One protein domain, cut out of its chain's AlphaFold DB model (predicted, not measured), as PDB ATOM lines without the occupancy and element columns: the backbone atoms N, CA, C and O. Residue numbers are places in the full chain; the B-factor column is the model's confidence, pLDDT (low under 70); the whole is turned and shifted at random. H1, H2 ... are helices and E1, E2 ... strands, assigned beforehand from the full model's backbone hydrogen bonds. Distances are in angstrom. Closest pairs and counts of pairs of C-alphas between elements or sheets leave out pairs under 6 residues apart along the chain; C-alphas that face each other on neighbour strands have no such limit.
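AT A GLANCE: This is residues 2 to 139 of the 564 residues of an uncharacterized protein of Treponema sp (UniProt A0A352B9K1). A four-stranded antiparallel sheet has the later part of one very long helix, H1, packed along one face, while the helix's first part, residues 2 to 29, sticks out as a long arm. At the other end of H1 the chain folds back into the short helix H2, beside the last turns of H1. The printed part has 138 residues, with named elements in the order H1, H2, E1, E2, E3, E4; the sheet's order is E2, E1, E4, E3, and the class is mixed, helices and strands. The whole is extended, with a radius of gyration of the C-alphas of 23.4 A and spans of 89 by 27 by 21 A, the arm making much of the length.

IN THESE COORDINATES: In the sheet, E1 is residues 81 to 88 and E2 residues 91 to 96. E3, residues 111 to 119, is 25.7 A long, and E4, residues 125 to 133, is 26.2 A long, ending at C-alpha 133 at (-16.528, -58.636, 71.844). H1, residues 2 to 56, runs 79.1 A from C-alpha 2 at (-41.368, -50.862, 21.211) to C-alpha 56 at (-8.179, -72.951, 89.571), with a kink of 33 degrees near residue 39. H2, residues 65 to 75, is 15.1 A long.

HOW THE PARTS SIT: The sheet is twisted, its C-alphas lying up to 4.1 A off the best plane through all of them. Inner strands E1 and E4 are antiparallel at 176 degrees, with N 85 and O 129 within hydrogen-bond range at 2.8 A. E1 and edge strand E2 form a hairpin, with N 86 and O 94 at 2.9 A. E4 and edge strand E3 form another, with N 116 and O 128 at 2.8 A. H1 is on the sheet at a height over the sheet of 9.6 A, over E4 and E3, and runs along the strands, at 5 degrees to E4 on the local plane. H1 and the sheet make two layers, a helix on one face of a sheet, and the closest C-alphas of H1 and E4, those of Thr 42 and Leu 132, are 6.0 A apart. H1 touches H2 with residues 49 to 56 alone, closest at the C-alphas of Leu 49 and Ser 74, 6.0 A apart. The two form a helical hairpin, running opposite ways at a shallow tilt of 34 degrees, only just short of steep. H2 only grazes the sheet, with residues 68 to 75. Every O i to N i+4 pair is within hydrogen-bond range in H2, and 48 of 51 in H1.

THE WHOLE: The C-alphas of Tyr 2 and Asp 122, the two farthest apart, are 89.6 A from each other. Without residues 2 to 29, which stand free, the body spans 46 by 26 by 20 A. The link from E2 to E3, residues 97 to 110, is long. The printed part has no cut. The mean pLDDT of the printed part is 84.7, and it is under 70 at residues 2 to 6 and 98 to 107.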
ATOM      1  N   TYR A   2     -42.338 -51.728  20.499       41.50
ATOM      2  CA  TYR A   2     -41.368 -50.862  21.211       41.50
ATOM      3  C   TYR A   2     -41.689 -50.638  22.710       41.50
ATOM      4  O   TYR A   2     -40.842 -50.847  23.573       41.50
ATOM      5  N   PHE A   3     -42.958 -50.352  23.033       38.72
ATOM      6  CA  PHE A   3     -43.450 -50.147  24.406       38.72
ATOM      7  C   PHE A   3     -43.237 -51.325  25.381       38.72
ATOM      8  O   PHE A   3     -43.240 -51.111  26.591       38.72
ATOM      9  N   MET A   4     -43.064 -52.562  24.897       52.50
ATOM     10  CA  MET A   4     -42.827 -53.731  25.763       52.50
ATOM     11  C   MET A   4     -41.339 -53.925  26.087       52.50
ATOM     12  O   MET A   4     -41.025 -54.404  27.176       52.50
ATOM     13  N   LYS A   5     -40.418 -53.507  25.198       56.91
ATOM     14  CA  LYS A   5     -38.964 -53.622  25.431       56.91
ATOM     15  C   LYS A   5     -38.529 -52.681  26.567       56.91
ATOM     16  O   LYS A   5     -37.893 -53.134  27.511       56.91
ATOM     17  N   ASN A   6     -39.001 -51.429  26.562       61.88
ATOM     18  CA  ASN A   6     -38.683 -50.451  27.615       61.88
ATOM     19  C   ASN A   6     -39.222 -50.857  29.000       61.88
ATOM     20  O   ASN A   6     -38.516 -50.712  29.994       61.88
ATOM     21  N   LYS A   7     -40.439 -51.422  29.076       71.44
ATOM     22  CA  LYS A   7     -41.006 -51.909  30.348       71.44
ATOM     23  C   LYS A   7     -40.173 -53.037  30.962       71.44
ATOM     24  O   LYS A   7     -39.977 -53.044  32.170       71.44
ATOM     25  N   ARG A   8     -39.652 -53.963  30.148       76.69
ATOM     26  CA  ARG A   8     -38.826 -55.080  30.634       76.69
ATOM     27  C   ARG A   8     -37.497 -54.607  31.231       76.69
ATOM     28  O   ARG A   8     -37.107 -55.107  32.280       76.69
ATOM     29  N   ASN A   9     -36.847 -53.630  30.597       82.75
ATOM     30  CA  ASN A   9     -35.598 -53.050  31.095       82.75
ATOM     31  C   ASN A   9     -35.817 -52.311  32.428       82.75
ATOM     32  O   ASN A   9     -35.034 -52.476  33.359       82.75
ATOM     33  N   PHE A  10     -36.918 -51.556  32.543       85.00
ATOM     34  CA  PHE A  10     -37.303 -50.881  33.786       85.00
ATOM     35  C   PHE A  10     -37.577 -51.874  34.927       85.00
ATOM     36  O   PHE A  10     -37.053 -51.701  36.023       85.00
ATOM     37  N   ILE A  11     -38.339 -52.945  34.664       86.62
ATOM     38  CA  ILE A  11     -38.625 -53.990  35.663       86.62
ATOM     39  C   ILE A  11     -37.327 -54.647  36.153       86.62
ATOM     40  O   ILE A  11     -37.143 -54.774  37.358       86.62
ATOM     41  N   PHE A  12     -36.406 -55.003  35.250       89.06
ATOM     42  CA  PHE A  12     -35.119 -55.595  35.633       89.06
ATOM     43  C   PHE A  12     -34.297 -54.664  36.541       89.06
ATOM     44  O   PHE A  12     -33.828 -55.095  37.593       89.06
ATOM     45  N   ALA A  13     -34.184 -53.381  36.181       89.00
ATOM     46  CA  ALA A  13     -33.467 -52.392  36.986       89.00
ATOM     47  C   ALA A  13     -34.091 -52.207  38.382       89.00
ATOM     48  O   ALA A  13     -33.367 -52.137  39.371       89.00
ATOM     49  N   VAL A  14     -35.426 -52.192  38.486       93.31
ATOM     50  CA  VAL A  14     -36.130 -52.138  39.778       93.31
ATOM     51  C   VAL A  14     -35.864 -53.398  40.609       93.31
ATOM     52  O   VAL A  14     -35.552 -53.279  41.791       93.31
ATOM     53  N   CYS A  15     -35.919 -54.594  40.013       92.88
ATOM     54  CA  CYS A  15     -35.632 -55.847  40.718       92.88
ATOM     55  C   CYS A  15     -34.197 -55.902  41.268       92.88
ATOM     56  O   CYS A  15     -34.013 -56.260  42.429       92.88
ATOM     57  N   ILE A  16     -33.192 -55.510  40.477       94.06
ATOM     58  CA  ILE A  16     -31.790 -55.461  40.928       94.06
ATOM     59  C   ILE A  16     -31.602 -54.433  42.055       94.06
ATOM     60  O   ILE A  16     -30.989 -54.750  43.072       94.06
ATOM     61  N   SER A  17     -32.192 -53.237  41.938       93.75
ATOM     62  CA  SER A  17     -32.153 -52.227  43.006       93.75
ATOM     63  C   SER A  17     -32.793 -52.718  44.309       93.75
ATOM     64  O   SER A  17     -32.260 -52.460  45.386       93.75
ATOM     65  N   ILE A  18     -33.900 -53.468  44.224       96.38
ATOM     66  CA  ILE A  18     -34.530 -54.110  45.389       96.38
ATOM     67  C   ILE A  18     -33.594 -55.156  46.005       96.38
ATOM     68  O   ILE A  18     -33.479 -55.195  47.225       96.38
ATOM     69  N   ILE A  19     -32.894 -55.966  45.201       96.12
ATOM     70  CA  ILE A  19     -31.930 -56.959  45.707       96.12
ATOM     71  C   ILE A  19     -30.786 -56.275  46.468       96.12
ATOM     72  O   ILE A  19     -30.465 -56.705  47.576       96.12
ATOM     73  N   TYR A  20     -30.210 -55.187  45.943       95.56
ATOM     74  CA  TYR A  20     -29.169 -54.440  46.660       95.56
ATOM     75  C   TYR A  20     -29.684 -53.834  47.971       95.56
ATOM     76  O   TYR A  20     -29.053 -54.012  49.014       95.56
ATOM     77  N   ALA A  21     -30.849 -53.175  47.948       96.62
ATOM     78  CA  ALA A  21     -31.448 -52.581  49.144       96.62
ATOM     79  C   ALA A  21     -31.793 -53.640  50.206       96.62
ATOM     80  O   ALA A  21     -31.480 -53.461  51.383       96.62
ATOM     81  N   ALA A  22     -32.378 -54.768  49.791       96.69
ATOM     82  CA  ALA A  22     -32.692 -55.886  50.674       96.69
ATOM     83  C   ALA A  22     -31.425 -56.512  51.272       96.69
ATOM     84  O   ALA A  22     -31.404 -56.776  52.467       96.69
ATOM     85  N   THR A  23     -30.360 -56.688  50.483       97.31
ATOM     86  CA  THR A  23     -29.089 -57.272  50.956       97.31
ATOM     87  C   THR A  23     -28.381 -56.364  51.965       97.31
ATOM     88  O   THR A  23     -27.876 -56.839  52.980       97.31
ATOM     89  N   ALA A  24     -28.380 -55.047  51.734       95.25
ATOM     90  CA  ALA A  24     -27.848 -54.085  52.698       95.25
ATOM     91  C   ALA A  24     -28.669 -54.069  54.003       95.25
ATOM     92  O   ALA A  24     -28.099 -54.036  55.097       95.25
ATOM     93  N   LEU A  25     -30.001 -54.147  53.896       97.19
ATOM     94  CA  LEU A  25     -30.904 -54.184  55.045       97.19
ATOM     95  C   LEU A  25     -30.754 -55.477  55.861       97.19
ATOM     96  O   LEU A  25     -30.646 -55.406  57.085       97.19
ATOM     97  N   THR A  26     -30.709 -56.650  55.220       96.25
ATOM     98  CA  THR A  26     -30.518 -57.929  55.925       96.25
ATOM     99  C   THR A  26     -29.149 -58.001  56.587       96.25
ATOM    100  O   THR A  26     -29.073 -58.439  57.733       96.25
ATOM    101  N   TYR A  27     -28.090 -57.501  55.939       96.31
ATOM    102  CA  TYR A  27     -26.772 -57.376  56.562       96.31
ATOM    103  C   TYR A  27     -26.827 -56.505  57.828       96.31
ATOM    104  O   TYR A  27     -26.454 -56.978  58.903       96.31
ATOM    105  N   GLY A  28     -27.385 -55.291  57.743       95.50
ATOM    106  CA  GLY A  28     -27.522 -54.387  58.892       95.50
ATOM    107  C   GLY A  28     -28.331 -54.987  60.049       95.50
ATOM    108  O   GLY A  28     -27.881 -54.959  61.196       95.50
ATOM    109  N   ILE A  29     -29.479 -55.610  59.756       95.56
ATOM    110  CA  ILE A  29     -30.294 -56.321  60.757       95.56
ATOM    111  C   ILE A  29     -29.501 -57.483  61.379       95.56
ATOM    112  O   ILE A  29     -29.522 -57.659  62.596       95.56
ATOM    113  N   SER A  30     -28.759 -58.251  60.575       93.75
ATOM    114  CA  SER A  30     -27.992 -59.410  61.052       93.75
ATOM    115  C   SER A  30     -26.834 -59.041  61.987       93.75
ATOM    116  O   SER A  30     -26.517 -59.825  62.885       93.75
ATOM    117  N   LEU A  31     -26.233 -57.854  61.812       93.19
ATOM    118  CA  LEU A  31     -25.243 -57.288  62.735       93.19
ATOM    119  C   LEU A  31     -25.897 -56.746  64.008       93.19
ATOM    120  O   LEU A  31     -25.362 -56.939  65.095       93.19
ATOM    121  N   PHE A  32     -27.052 -56.084  63.895       92.44
ATOM    122  CA  PHE A  32     -27.765 -55.543  65.053       92.44
ATOM    123  C   PHE A  32     -28.257 -56.650  65.997       92.44
ATOM    124  O   PHE A  32     -28.085 -56.548  67.213       92.44
ATOM    125  N   LEU A  33     -28.817 -57.730  65.442       91.88
ATOM    126  CA  LEU A  33     -29.237 -58.901  66.216       91.88
ATOM    127  C   LEU A  33     -28.046 -59.586  66.901       91.88
ATOM    128  O   LEU A  33     -28.145 -59.910  68.079       91.88
ATOM    129  N   GLU A  34     -26.919 -59.730  66.196       91.44
ATOM    130  CA  GLU A  34     -25.669 -60.272  66.750       91.44
ATOM    131  C   GLU A  34     -25.105 -59.399  67.879       91.44
ATOM    132  O   GLU A  34     -24.708 -59.916  68.915       91.44
ATOM    133  N   TYR A  35     -25.099 -58.074  67.718       91.56
ATOM    134  CA  TYR A  35     -24.648 -57.154  68.765       91.56
ATOM    135  C   TYR A  35     -25.541 -57.229  70.015       91.56
ATOM    136  O   TYR A  35     -25.035 -57.181  71.139       91.56
ATOM    137  N   LYS A  36     -26.863 -57.376  69.833       90.94
ATOM    138  CA  LYS A  36     -27.815 -57.517  70.943       90.94
ATOM    139  C   LYS A  36     -27.596 -58.829  71.707       90.94
ATOM    140  O   LYS A  36     -27.399 -58.773  72.920       90.94
ATOM    141  N   SER A  37     -27.590 -59.976  71.021       89.62
ATOM    142  CA  SER A  37     -27.330 -61.283  71.654       89.62
ATOM    143  C   SER A  37     -25.910 -61.381  72.221       89.62
ATOM    144  O   SER A  37     -25.684 -62.003  73.257       89.62
ATOM    145  N   GLY A  38     -24.959 -60.678  71.606       88.81
ATOM    146  CA  GLY A  38     -23.597 -60.512  72.089       88.81
ATOM    147  C   GLY A  38     -23.505 -59.989  73.519       88.81
ATOM    148  O   GLY A  38     -22.660 -60.462  74.266       88.81
ATOM    149  N   SER A  39     -24.390 -59.080  73.945       87.19
ATOM    150  CA  SER A  39     -24.372 -58.564  75.324       87.19
ATOM    151  C   SER A  39     -24.697 -59.641  76.371       87.19
ATOM    152  O   SER A  39     -24.158 -59.614  77.482       87.19
ATOM    153  N   GLU A  40     -25.556 -60.600  76.023       89.81
ATOM    154  CA  GLU A  40     -25.875 -61.759  76.862       89.81
ATOM    155  C   GLU A  40     -24.718 -62.771  76.817       89.81
ATOM    156  O   GLU A  40     -24.212 -63.159  77.873       89.81
ATOM    157  N   ARG A  41     -24.199 -63.087  75.615       89.00
ATOM    158  CA  ARG A  41     -23.027 -63.965  75.415       89.00
ATOM    159  C   ARG A  41     -21.811 -63.500  76.219       89.00
ATOM    160  O   ARG A  41     -21.219 -64.302  76.935       89.00
ATOM    161  N   THR A  42     -21.457 -62.212  76.165       91.75
ATOM    162  CA  THR A  42     -20.312 -61.675  76.921       91.75
ATOM    163  C   THR A  42     -20.518 -61.752  78.433       91.75
ATOM    164  O   THR A  42     -19.556 -61.946  79.170       91.75
ATOM    165  N   THR A  43     -21.763 -61.641  78.909       90.75
ATOM    166  CA  THR A  43     -22.075 -61.769  80.341       90.75
ATOM    167  C   THR A  43     -21.927 -63.220  80.805       90.75
ATOM    168  O   THR A  43     -21.276 -63.470  81.819       90.75
ATOM    169  N   ALA A  44     -22.457 -64.175  80.033       90.62
ATOM    170  CA  ALA A  44     -22.327 -65.603  80.312       90.62
ATOM    171  C   ALA A  44     -20.857 -66.063  80.277       90.62
ATOM    172  O   ALA A  44     -20.377 -66.636  81.253       90.62
ATOM    173  N   ARG A  45     -20.114 -65.722  79.212       91.25
ATOM    174  CA  ARG A  45     -18.702 -66.113  79.048       91.25
ATOM    175  C   ARG A  45     -17.799 -65.533  80.140       91.25
ATOM    176  O   ARG A  45     -16.885 -66.205  80.606       91.25
ATOM    177  N   ARG A  46     -18.074 -64.307  80.604       92.06
ATOM    178  CA  ARG A  46     -17.382 -63.719  81.762       92.06
ATOM    179  C   ARG A  46     -17.681 -64.479  83.056       92.06
ATOM    180  O   ARG A  46     -16.753 -64.744  83.812       92.06
ATOM    181  N   ALA A  47     -18.941 -64.826  83.322       92.38
ATOM    182  CA  ALA A  47     -19.315 -65.569  84.529       92.38
ATOM    183  C   ALA A  47     -18.682 -66.974  84.568       92.38
ATOM    184  O   ALA A  47     -18.219 -67.416  85.619       92.38
ATOM    185  N   GLU A  48     -18.612 -67.636  83.415       92.06
ATOM    186  CA  GLU A  48     -17.920 -68.909  83.210       92.06
ATOM    187  C   GLU A  48     -16.410 -68.798  83.474       92.06
ATOM    188  O   GLU A  48     -15.887 -69.502  84.340       92.06
ATOM    189  N   LEU A  49     -15.730 -67.833  82.840       93.38
ATOM    190  CA  LEU A  49     -14.299 -67.601  83.055       93.38
ATOM    191  C   LEU A  49     -13.985 -67.245  84.519       93.38
ATOM    192  O   LEU A  49     -12.997 -67.730  85.067       93.38
ATOM    193  N   ILE A  50     -14.826 -66.439  85.180       93.38
ATOM    194  CA  ILE A  50     -14.707 -66.139  86.619       93.38
ATOM    195  C   ILE A  50     -14.818 -67.417  87.452       93.38
ATOM    196  O   ILE A  50     -13.992 -67.630  88.339       93.38
ATOM    197  N   ARG A  51     -15.817 -68.269  87.180       93.50
ATOM    198  CA  ARG A  51     -16.038 -69.535  87.896       93.50
ATOM    199  C   ARG A  51     -14.814 -70.442  87.792       93.50
ATOM    200  O   ARG A  51     -14.319 -70.897  88.819       93.50
ATOM    201  N   GLU A  52     -14.323 -70.668  86.579       92.75
ATOM    202  CA  GLU A  52     -13.208 -71.586  86.310       92.75
ATOM    203  C   GLU A  52     -11.871 -71.034  86.805       92.75
ATOM    204  O   GLU A  52     -11.098 -71.757  87.431       92.75
ATOM    205  N   THR A  53     -11.627 -69.729  86.639       92.50
ATOM    206  CA  THR A  53     -10.458 -69.073  87.244       92.50
ATOM    207  C   THR A  53     -10.512 -69.198  88.766       92.50
ATOM    208  O   THR A  53      -9.526 -69.580  89.383       92.50
ATOM    209  N   ASN A  54     -11.666 -68.950  89.394       91.31
ATOM    210  CA  ASN A  54     -11.807 -69.060  90.845       91.31
ATOM    211  C   ASN A  54     -11.652 -70.503  91.361       91.31
ATOM    212  O   ASN A  54     -11.120 -70.685  92.453       91.31
ATOM    213  N   GLN A  55     -12.070 -71.516  90.592       90.81
ATOM    214  CA  GLN A  55     -11.804 -72.931  90.890       90.81
ATOM    215  C   GLN A  55     -10.303 -73.245  90.823       90.81
ATOM    216  O   GLN A  55      -9.757 -73.805  91.770       90.81
ATOM    217  N   ASN A  56      -9.626 -72.809  89.756       91.75
ATOM    218  CA  ASN A  56      -8.179 -72.951  89.571       91.75
ATOM    219  C   ASN A  56      -7.383 -72.318  90.739       91.75
ATOM    220  O   ASN A  56      -6.457 -72.929  91.268       91.75
ATOM    221  N   LEU A  57      -7.817 -71.153  91.239       90.88
ATOM    222  CA  LEU A  57      -7.214 -70.464  92.395       90.88
ATOM    223  C   LEU A  57      -7.380 -71.167  93.754       90.88
ATOM    224  O   LEU A  57      -6.746 -70.744  94.723       90.88
ATOM    225  N   GLN A  58      -8.230 -72.197  93.864       87.75
ATOM    226  CA  GLN A  58      -8.328 -73.007  95.089       87.75
ATOM    227  C   GLN A  58      -7.282 -74.126  95.148       87.75
ATOM    228  O   GLN A  58      -7.080 -74.699  96.219       87.75
ATOM    229  N   VAL A  59      -6.661 -74.464  94.011       88.94
ATOM    230  CA  VAL A  59      -5.771 -75.628  93.866       88.94
ATOM    231  C   VAL A  59      -4.362 -75.272  93.387       88.94
ATOM    232  O   VAL A  59      -3.427 -75.979  93.752       88.94
ATOM    233  N   ASN A  60      -4.191 -74.181  92.633       88.75
ATOM    234  CA  ASN A  60      -2.912 -73.786  92.039       88.75
ATOM    235  C   ASN A  60      -2.494 -72.363  92.450       88.75
ATOM    236  O   ASN A  60      -3.324 -71.459  92.568       88.75
ATOM    237  N   GLU A  61      -1.186 -72.151  92.616       86.81
ATOM    238  CA  GLU A  61      -0.612 -70.842  92.947       86.81
ATOM    239  C   GLU A  61      -0.667 -69.883  91.736       86.81
ATOM    240  O   GLU A  61      -0.257 -70.278  90.638       86.81
ATOM    241  N   PRO A  62      -1.140 -68.629  91.892       86.69
ATOM    242  CA  PRO A  62      -1.201 -67.657  90.800       86.69
ATOM    243  C   PRO A  62       0.160 -67.428  90.136       86.69
ATOM    244  O   PRO A  62       1.144 -67.125  90.802       86.69
ATOM    245  N   GLY A  63       0.204 -67.525  88.808       81.12
ATOM    246  CA  GLY A  63       1.435 -67.345  88.028       81.12
ATOM    247  C   GLY A  63       2.347 -68.576  87.953       81.12
ATOM    248  O   GLY A  63       3.355 -68.516  87.257       81.12
ATOM    249  N   SER A  64       1.996 -69.697  88.593       83.75
ATOM    250  CA  SER A  64       2.626 -70.994  88.296       83.75
ATOM    251  C   SER A  64       2.259 -71.485  86.886       83.75
ATOM    252  O   SER A  64       1.203 -71.130  86.353       83.75
ATOM    253  N   GLU A  65       3.092 -72.340  86.286       78.75
ATOM    254  CA  GLU A  65       2.811 -72.993  84.993       78.75
ATOM    255  C   GLU A  65       1.475 -73.755  85.027       78.75
ATOM    256  O   GLU A  65       0.634 -73.595  84.144       78.75
ATOM    257  N   ILE A  66       1.221 -74.517  86.100       84.31
ATOM    258  CA  ILE A  66      -0.014 -75.301  86.273       84.31
ATOM    259  C   ILE A  66      -1.243 -74.382  86.327       84.31
ATOM    260  O   ILE A  66      -2.220 -74.615  85.612       84.31
ATOM    261  N   PHE A  67      -1.186 -73.302  87.120       89.25
ATOM    262  CA  PHE A  67      -2.247 -72.293  87.147       89.25
ATOM    263  C   PHE A  67      -2.472 -71.684  85.761       89.25
ATOM    264  O   PHE A  67      -3.616 -71.545  85.325       89.25
ATOM    265  N   THR A  68      -1.392 -71.324  85.071       84.31
ATOM    266  CA  THR A  68      -1.439 -70.608  83.794       84.31
ATOM    267  C   THR A  68      -2.033 -71.486  82.695       84.31
ATOM    268  O   THR A  68      -2.973 -71.064  82.019       84.31
ATOM    269  N   ASN A  69      -1.606 -72.744  82.596       82.06
ATOM    270  CA  ASN A  69      -2.147 -73.713  81.645       82.06
ATOM    271  C   ASN A  69      -3.622 -74.057  81.927       82.06
ATOM    272  O   ASN A  69      -4.425 -74.146  80.995       82.06
ATOM    273  N   ALA A  70      -4.031 -74.158  83.197       84.50
ATOM    274  CA  ALA A  70      -5.440 -74.326  83.562       84.50
ATOM    275  C   ALA A  70      -6.293 -73.070  83.270       84.50
ATOM    276  O   ALA A  70      -7.438 -73.189  82.835       84.50
ATOM    277  N   PHE A  71      -5.741 -71.865  83.442       89.88
ATOM    278  CA  PHE A  71      -6.408 -70.605  83.087       89.88
ATOM    279  C   PHE A  71      -6.545 -70.425  81.567       89.88
ATOM    280  O   PHE A  71      -7.535 -69.889  81.078       89.88
ATOM    281  N   LEU A  72      -5.590 -70.915  80.783       84.88
ATOM    282  CA  LEU A  72      -5.673 -70.865  79.323       84.88
ATOM    283  C   LEU A  72      -6.701 -71.844  78.760       84.88
ATOM    284  O   LEU A  72      -7.426 -71.494  77.827       84.88
ATOM    285  N   ARG A  73      -6.837 -73.018  79.388       84.06
ATOM    286  CA  ARG A  73      -7.944 -73.947  79.120       84.06
ATOM    287  C   ARG A  73      -9.306 -73.287  79.365       84.06
ATOM    288  O   ARG A  73     -10.183 -73.427  78.519       84.06
ATOM    289  N   SER A  74      -9.474 -72.505  80.438       87.19
ATOM    290  CA  SER A  74     -10.737 -71.782  80.678       87.19
ATOM    291  C   SER A  74     -10.966 -70.592  79.736       87.19
ATOM    292  O   SER A  74     -12.116 -70.269  79.435       87.19
ATOM    293  N   ILE A  75      -9.914 -69.967  79.187       86.69
ATOM    294  CA  ILE A  75     -10.046 -68.927  78.145       86.69
ATOM    295  C   ILE A  75     -10.587 -69.491  76.821       86.69
ATOM    296  O   ILE A  75     -11.437 -68.843  76.201       86.69
ATOM    297  N   GLY A  76     -10.151 -70.678  76.391       80.62
ATOM    298  CA  GLY A  76     -10.641 -71.330  75.169       80.62
ATOM    299  C   GLY A  76     -10.421 -70.501  73.889       80.62
ATOM    300  O   GLY A  76      -9.291 -70.160  73.537       80.62
ATOM    301  N   ASP A  77     -11.504 -70.192  73.166       72.38
ATOM    302  CA  ASP A  77     -11.464 -69.419  71.913       72.38
ATOM    303  C   ASP A  77     -11.158 -67.928  72.174       72.38
ATOM    304  O   ASP A  77     -11.995 -67.162  72.659       72.38
ATOM    305  N   LEU A  78      -9.948 -67.494  71.804       78.19
ATOM    306  CA  LEU A  78      -9.502 -66.105  71.953       78.19
ATOM    307  C   LEU A  78     -10.234 -65.109  71.043       78.19
ATOM    308  O   LEU A  78     -10.149 -63.904  71.289       78.19
ATOM    309  N   SER A  79     -10.962 -65.560  70.015       76.38
ATOM    310  CA  SER A  79     -11.621 -64.659  69.057       76.38
ATOM    311  C   SER A  79     -12.828 -63.902  69.633       76.38
ATOM    312  O   SER A  79     -13.234 -62.880  69.069       76.38
ATOM    313  N   ASP A  80     -13.343 -64.334  70.789       83.00
ATOM    314  CA  ASP A  80     -14.331 -63.595  71.587       83.00
ATOM    315  C   ASP A  80     -13.700 -62.481  72.450       83.00
ATOM    316  O   ASP A  80     -14.408 -61.574  72.899       83.00
ATOM    317  N   PHE A  81     -12.379 -62.486  72.659       86.75
ATOM    318  CA  PHE A  81     -11.689 -61.550  73.547       86.75
ATOM    319  C   PHE A  81     -10.972 -60.427  72.781       86.75
ATOM    320  O   PHE A  81     -10.047 -60.638  72.001       86.75
ATOM    321  N   ALA A  82     -11.358 -59.189  73.084       85.25
ATOM    322  CA  ALA A  82     -10.601 -57.979  72.770       85.25
ATOM    323  C   ALA A  82      -9.388 -57.791  73.701       85.25
ATOM    324  O   ALA A  82      -8.444 -57.081  73.351       85.25
ATOM    325  N   GLY A  83      -9.428 -58.412  74.883       87.50
ATOM    326  CA  GLY A  83      -8.315 -58.493  75.817       87.50
ATOM    327  C   GLY A  83      -8.671 -59.175  77.142       87.50
ATOM    328  O   GLY A  83      -9.839 -59.325  77.495       87.50
ATOM    329  N   ILE A  84      -7.645 -59.600  77.872       90.50
ATOM    330  CA  ILE A  84      -7.686 -60.285  79.165       90.50
ATOM    331  C   ILE A  84      -6.448 -59.839  79.949       90.50
ATOM    332  O   ILE A  84      -5.361 -59.753  79.385       90.50
ATOM    333  N   GLN A  85      -6.575 -59.580  81.244       89.81
ATOM    334  CA  GLN A  85      -5.448 -59.241  82.108       89.81
ATOM    335  C   GLN A  85      -5.635 -59.875  83.486       89.81
ATOM    336  O   GLN A  85      -6.719 -59.779  84.057       89.81
ATOM    337  N   LEU A  86      -4.582 -60.478  84.035       90.69
ATOM    338  CA  LEU A  86      -4.529 -60.926  85.426       90.69
ATOM    339  C   LEU A  86      -3.436 -60.163  86.169       90.69
ATOM    340  O   LEU A  86      -2.272 -60.165  85.759       90.69
ATOM    341  N   VAL A  87      -3.811 -59.548  87.287       89.00
ATOM    342  CA  VAL A  87      -2.902 -58.811  88.168       89.00
ATOM    343  C   VAL A  87      -2.984 -59.402  89.571       89.00
ATOM    344  O   VAL A  87      -4.019 -59.295  90.228       89.00
ATOM    345  N   HIS A  88      -1.902 -60.020  90.043       89.12
ATOM    346  CA  HIS A  88      -1.795 -60.609  91.381       89.12
ATOM    347  C   HIS A  88      -0.979 -59.692  92.288       89.12
ATOM    348  O   HIS A  88       0.162 -59.369  91.973       89.12
ATOM    349  N   ASN A  89      -1.568 -59.222  93.389       84.75
ATOM    350  CA  ASN A  89      -0.911 -58.321  94.351       84.75
ATOM    351  C   ASN A  89      -0.250 -57.068  93.723       84.75
ATOM    352  O   ASN A  89       0.715 -56.528  94.256       84.75
ATOM    353  N   GLY A  90      -0.782 -56.588  92.591       79.50
ATOM    354  CA  GLY A  90      -0.242 -55.455  91.823       79.50
ATOM    355  C   GLY A  90       0.749 -55.837  90.715       79.50
ATOM    356  O   GLY A  90       1.005 -55.017  89.836       79.50
ATOM    357  N   ASN A  91       1.236 -57.079  90.691       84.12
ATOM    358  CA  ASN A  91       2.110 -57.601  89.645       84.12
ATOM    359  C   ASN A  91       1.289 -58.174  88.485       84.12
ATOM    360  O   ASN A  91       0.347 -58.941  88.684       84.12
ATOM    361  N   LEU A  92       1.657 -57.820  87.254       83.62
ATOM    362  CA  LEU A  92       1.054 -58.378  86.047       83.62
ATOM    363  C   LEU A  92       1.536 -59.821  85.849       83.62
ATOM    364  O   LEU A  92       2.708 -60.020  85.537       83.62
ATOM    365  N   ILE A  93       0.645 -60.805  86.003       85.62
ATOM    366  CA  ILE A  93       0.979 -62.221  85.756       85.62
ATOM    367  C   ILE A  93       0.606 -62.659  84.334       85.62
ATOM    368  O   ILE A  93       1.264 -63.517  83.761       85.62
ATOM    369  N   PHE A  94      -0.417 -62.043  83.736       85.31
ATOM    370  CA  PHE A  94      -0.860 -62.364  82.381       85.31
ATOM    371  C   PHE A  94      -1.506 -61.156  81.701       85.31
ATOM    372  O   PHE A  94      -2.264 -60.412  82.327       85.31
ATOM    373  N   SER A  95      -1.251 -60.987  80.403       84.12
ATOM    374  CA  SER A  95      -1.886 -59.964  79.570       84.12
ATOM    375  C   SER A  95      -2.093 -60.459  78.141       84.12
ATOM    376  O   SER A  95      -1.191 -61.035  77.525       84.12
ATOM    377  N   TYR A  96      -3.271 -60.172  77.603       79.69
ATOM    378  CA  TYR A  96      -3.641 -60.307  76.205       79.69
ATOM    379  C   TYR A  96      -4.481 -59.095  75.782       79.69
ATOM    380  O   TYR A  96      -5.433 -58.751  76.476       79.69
ATOM    381  N   PRO A  97      -4.185 -58.448  74.645       74.62
ATOM    382  CA  PRO A  97      -2.843 -58.331  74.071       74.62
ATOM    383  C   PRO A  97      -1.856 -57.750  75.105       74.62
ATOM    384  O   PRO A  97      -2.272 -57.279  76.160       74.62
ATOM    385  N   LYS A  98      -0.549 -57.745  74.802       68.31
ATOM    386  CA  LYS A  98       0.527 -57.332  75.733       68.31
ATOM    387  C   LYS A  98       0.183 -56.070  76.549       68.31
ATOM    388  O   LYS A  98       0.296 -56.104  77.770       68.31
ATOM    389  N   ASN A  99      -0.357 -55.034  75.893       67.56
ATOM    390  CA  ASN A  99      -0.863 -53.810  76.524       67.56
ATOM    391  C   ASN A  99      -2.364 -53.592  76.233       67.56
ATOM    392  O   ASN A  99      -2.737 -53.042  75.194       67.56
ATOM    393  N   ILE A 100      -3.243 -53.953  77.177       67.88
ATOM    394  CA  ILE A 100      -4.705 -53.774  77.042       67.88
ATOM    395  C   ILE A 100      -5.142 -52.288  77.003       67.88
ATOM    396  O   ILE A 100      -6.191 -51.946  76.450       67.88
ATOM    397  N   SER A 101      -4.317 -51.393  77.560       59.56
ATOM    398  CA  SER A 101      -4.580 -49.948  77.669       59.56
ATOM    399  C   SER A 101      -4.233 -49.150  76.407       59.56
ATOM    400  O   SER A 101      -4.871 -48.132  76.133       59.56
ATOM    401  N   GLU A 102      -3.235 -49.591  75.636       54.38
ATOM    402  CA  GLU A 102      -2.757 -48.879  74.440       54.38
ATOM    403  C   GLU A 102      -3.599 -49.198  73.202       54.38
ATOM    404  O   GLU A 102      -3.875 -48.312  72.396       54.38
ATOM    405  N   ASN A 103      -4.085 -50.438  73.081       53.06
ATOM    406  CA  ASN A 103      -4.713 -50.937  71.853       53.06
ATOM    407  C   ASN A 103      -6.083 -50.329  71.502       53.06
ATOM    408  O   ASN A 103      -6.674 -50.720  70.498       53.06
ATOM    409  N   GLY A 104      -6.634 -49.415  72.308       53.59
ATOM    410  CA  GLY A 104      -7.883 -48.687  72.025       53.59
ATOM    411  C   GLY A 104      -9.169 -49.531  71.978       53.59
ATOM    412  O   GLY A 104     -10.256 -48.978  72.123       53.59
ATOM    413  N   SER A 105      -9.064 -50.856  71.847       54.56
ATOM    414  CA  SER A 105     -10.178 -51.809  71.749       54.56
ATOM    415  C   SER A 105     -11.101 -51.750  72.975       54.56
ATOM    416  O   SER A 105     -12.322 -51.824  72.854       54.56
ATOM    417  N   THR A 106     -10.532 -51.455  74.147       61.91
ATOM    418  CA  THR A 106     -11.248 -51.196  75.409       61.91
ATOM    419  C   THR A 106     -12.125 -49.935  75.412       61.91
ATOM    420  O   THR A 106     -12.923 -49.754  76.328       61.91
ATOM    421  N   LYS A 107     -12.015 -49.061  74.401       68.19
ATOM    422  CA  LYS A 107     -12.836 -47.843  74.246       68.19
ATOM    423  C   LYS A 107     -13.995 -48.017  73.254       68.19
ATOM    424  O   LYS A 107     -14.766 -47.082  73.055       68.19
ATOM    425  N   SER A 108     -14.118 -49.184  72.615       79.50
ATOM    426  CA  SER A 108     -15.172 -49.463  71.633       79.50
ATOM    427  C   SER A 108     -16.485 -49.873  72.302       79.50
ATOM    428  O   SER A 108     -16.500 -50.730  73.180       79.50
ATOM    429  N   SER A 109     -17.618 -49.346  71.826       81.50
ATOM    430  CA  SER A 109     -18.956 -49.783  72.265       81.50
ATOM    431  C   SER A 109     -19.262 -51.249  71.914       81.50
ATOM    432  O   SER A 109     -20.089 -51.884  72.578       81.50
ATOM    433  N   LEU A 110     -18.557 -51.794  70.912       85.94
ATOM    434  CA  LEU A 110     -18.614 -53.196  70.483       85.94
ATOM    435  C   LEU A 110     -17.955 -54.163  71.478       85.94
ATOM    436  O   LEU A 110     -18.057 -55.375  71.296       85.94
ATOM    437  N   VAL A 111     -17.300 -53.646  72.520       87.88
ATOM    438  CA  VAL A 111     -16.608 -54.419  73.553       87.88
ATOM    439  C   VAL A 111     -17.286 -54.190  74.912       87.88
ATOM    440  O   VAL A 111     -17.754 -53.094  75.222       87.88
ATOM    441  N   SER A 112     -17.391 -55.238  75.728       86.50
ATOM    442  CA  SER A 112     -17.699 -55.136  77.158       86.50
ATOM    443  C   SER A 112     -16.394 -55.232  77.932       86.50
ATOM    444  O   SER A 112     -15.752 -56.278  77.890       86.50
ATOM    445  N   VAL A 113     -15.992 -54.153  78.607       89.00
ATOM    446  CA  VAL A 113     -14.809 -54.138  79.479       89.00
ATOM    447  C   VAL A 113     -15.257 -54.203  80.928       89.00
ATOM    448  O   VAL A 113     -16.085 -53.405  81.368       89.00
ATOM    449  N   ASN A 114     -14.707 -55.152  81.673       89.38
ATOM    450  CA  ASN A 114     -15.052 -55.414  83.058       89.38
ATOM    451  C   ASN A 114     -13.810 -55.834  83.852       89.38
ATOM    452  O   ASN A 114     -12.848 -56.336  83.280       89.38
ATOM    453  N   SER A 115     -13.832 -55.629  85.168       90.19
ATOM    454  CA  SER A 115     -12.757 -56.044  86.066       90.19
ATOM    455  C   SER A 115     -13.357 -56.621  87.342       90.19
ATOM    456  O   SER A 115     -14.298 -56.041  87.891       90.19
ATOM    457  N   ASP A 116     -12.843 -57.770  87.764       91.81
ATOM    458  CA  ASP A 116     -13.346 -58.584  88.863       91.81
ATOM    459  C   ASP A 116     -12.216 -58.926  89.829       91.81
ATOM    460  O   ASP A 116     -11.123 -59.313  89.423       91.81
ATOM    461  N   ASP A 117     -12.499 -58.813  91.123       90.56
ATOM    462  CA  ASP A 117     -11.539 -59.103  92.180       90.56
ATOM    463  C   ASP A 117     -11.792 -60.498  92.759       90.56
ATOM    464  O   ASP A 117     -12.743 -60.720  93.512       90.56
ATOM    465  N   LEU A 118     -10.919 -61.437  92.407       89.31
ATOM    466  CA  LEU A 118     -10.904 -62.814  92.886       89.31
ATOM    467  C   LEU A 118      -9.994 -62.938  94.117       89.31
ATOM    468  O   LEU A 118      -9.023 -62.192  94.285       89.31
ATOM    469  N   ARG A 119     -10.315 -63.896  94.993       84.81
ATOM    470  CA  ARG A 119      -9.511 -64.219  96.180       84.81
ATOM    471  C   ARG A 119      -8.858 -65.577  95.998       84.81
ATOM    472  O   ARG A 119      -9.525 -66.553  95.670       84.81
ATOM    473  N   THR A 120      -7.563 -65.608  96.235       83.06
ATOM    474  CA  THR A 120      -6.716 -66.801  96.249       83.06
ATOM    475  C   THR A 120      -6.859 -67.565  97.570       83.06
ATOM    476  O   THR A 120      -7.405 -67.044  98.548       83.06
ATOM    477  N   GLN A 121      -6.323 -68.788  97.626       78.12
ATOM    478  CA  GLN A 121      -6.328 -69.618  98.837       78.12
ATOM    479  C   GLN A 121      -5.607 -68.966 100.037       78.12
ATOM    480  O   GLN A 121      -6.074 -69.084 101.169       78.12
ATOM    481  N   ASP A 122      -4.514 -68.230  99.803       78.50
ATOM    482  CA  ASP A 122      -3.776 -67.464 100.827       78.50
ATOM    483  C   ASP A 122      -4.477 -66.143 101.230       78.50
ATOM    484  O   ASP A 122      -3.990 -65.400 102.082       78.50
ATOM    485  N   GLY A 123      -5.635 -65.839 100.632       77.94
ATOM    486  CA  GLY A 123      -6.419 -64.629 100.889       77.94
ATOM    487  C   GLY A 123      -5.896 -63.367 100.197       77.94
ATOM    488  O   GLY A 123      -6.490 -62.295 100.383       77.94
ATOM    489  N   SER A 124      -4.827 -63.487  99.404       84.56
ATOM    490  CA  SER A 124      -4.292 -62.414  98.568       84.56
ATOM    491  C   SER A 124      -5.218 -62.082  97.382       84.56
ATOM    492  O   SER A 124      -6.294 -62.669  97.200       84.56
ATOM    493  N   LYS A 125      -4.892 -61.015  96.639       87.50
ATOM    494  CA  LYS A 125      -5.821 -60.406  95.676       87.50
ATOM    495  C   LYS A 125      -5.375 -60.662  94.240       87.50
ATOM    496  O   LYS A 125      -4.292 -60.231  93.845       87.50
ATOM    497  N   LEU A 126      -6.260 -61.262  93.445       91.69
ATOM    498  CA  LEU A 126      -6.109 -61.376  91.998       91.69
ATOM    499  C   LEU A 126      -7.207 -60.580  91.289       91.69
ATOM    500  O   LEU A 126      -8.383 -60.904  91.408       91.69
ATOM    501  N   THR A 127      -6.834 -59.563  90.522       91.88
ATOM    502  CA  THR A 127      -7.772 -58.812  89.682       91.88
ATOM    503  C   THR A 127      -7.749 -59.379  88.261       91.88
ATOM    504  O   THR A 127      -6.710 -59.352  87.598       91.88
ATOM    505  N   LEU A 128      -8.897 -59.877  87.796       92.75
ATOM    506  CA  LEU A 128      -9.152 -60.331  86.429       92.75
ATOM    507  C   LEU A 128      -9.883 -59.228  85.658       92.75
ATOM    508  O   LEU A 128     -11.054 -58.957  85.906       92.75
ATOM    509  N   THR A 129      -9.212 -58.616  84.687       90.88
ATOM    510  CA  THR A 129      -9.830 -57.683  83.738       90.88
ATOM    511  C   THR A 129     -10.115 -58.408  82.430       90.88
ATOM    512  O   THR A 129      -9.240 -59.066  81.875       90.88
ATOM    513  N   THR A 130     -11.332 -58.281  81.911       91.19
ATOM    514  CA  THR A 130     -11.760 -58.870  80.637       91.19
ATOM    515  C   THR A 130     -12.334 -57.798  79.723       91.19
ATOM    516  O   THR A 130     -13.031 -56.884  80.160       91.19
ATOM    517  N   ALA A 131     -12.030 -57.908  78.437       90.38
ATOM    518  CA  ALA A 131     -12.575 -57.098  77.364       90.38
ATOM    519  C   ALA A 131     -13.107 -58.064  76.296       90.38
ATOM    520  O   ALA A 131     -12.332 -58.717  75.604       90.38
ATOM    521  N   LEU A 132     -14.428 -58.195  76.196       90.62
ATOM    522  CA  LEU A 132     -15.116 -59.204  75.380       90.62
ATOM    523  C   LEU A 132     -15.885 -58.561  74.220       90.62
ATOM    524  O   LEU A 132     -16.590 -57.571  74.419       90.62
ATOM    525  N   TYR A 133     -15.804 -59.127  73.017       89.81
ATOM    526  CA  TYR A 133     -16.528 -58.636  71.844       89.81
ATOM    527  C   TYR A 133     -18.022 -58.996  71.905       89.81
ATOM    528  O   TYR A 133     -18.424 -60.147  71.718       89.81
ATOM    529  N   LYS A 134     -18.875 -57.975  72.040       90.81
ATOM    530  CA  LYS A 134     -20.322 -58.103  71.782       90.81
ATOM    531  C   LYS A 134     -20.565 -58.435  70.308       90.81
ATOM    532  O   LYS A 134     -21.403 -59.263  69.982       90.81
ATOM    533  N   LEU A 135     -19.786 -57.830  69.412       89.38
ATOM    534  CA  LEU A 135     -19.806 -58.118  67.982       89.38
ATOM    535  C   LEU A 135     -18.394 -58.515  67.532       89.38
ATOM    536  O   LEU A 135     -17.510 -57.664  67.459       89.38
ATOM    537  N   THR A 136     -18.170 -59.808  67.280       86.31
ATOM    538  CA  THR A 136     -16.833 -60.334  66.957       86.31
ATOM    539  C   THR A 136     -16.405 -59.970  65.531       86.31
ATOM    540  O   THR A 136     -17.241 -59.984  64.619       86.31
ATOM    541  N   PRO A 137     -15.103 -59.723  65.281       83.19
ATOM    542  CA  PRO A 137     -14.587 -59.474  63.931       83.19
ATOM    543  C   PRO A 137     -14.949 -60.585  62.931       83.19
ATOM    544  O   PRO A 137     -15.363 -60.296  61.808       83.19
ATOM    545  N   LYS A 138     -14.893 -61.853  63.370       82.50
ATOM    546  CA  LYS A 138     -15.301 -63.042  62.598       82.50
ATOM    547  C   LYS A 138     -16.764 -62.964  62.141       82.50
ATOM    548  O   LYS A 138     -17.066 -63.276  60.991       82.50
ATOM    549  N   SER A 139     -17.669 -62.514  63.013       82.75
ATOM    550  CA  SER A 139     -19.098 -62.398  62.697       82.75
ATOM    551  C   SER A 139     -19.384 -61.248  61.722       82.75
ATOM    552  O   SER A 139     -20.146 -61.427  60.770       82.75
TER     553      SER A 139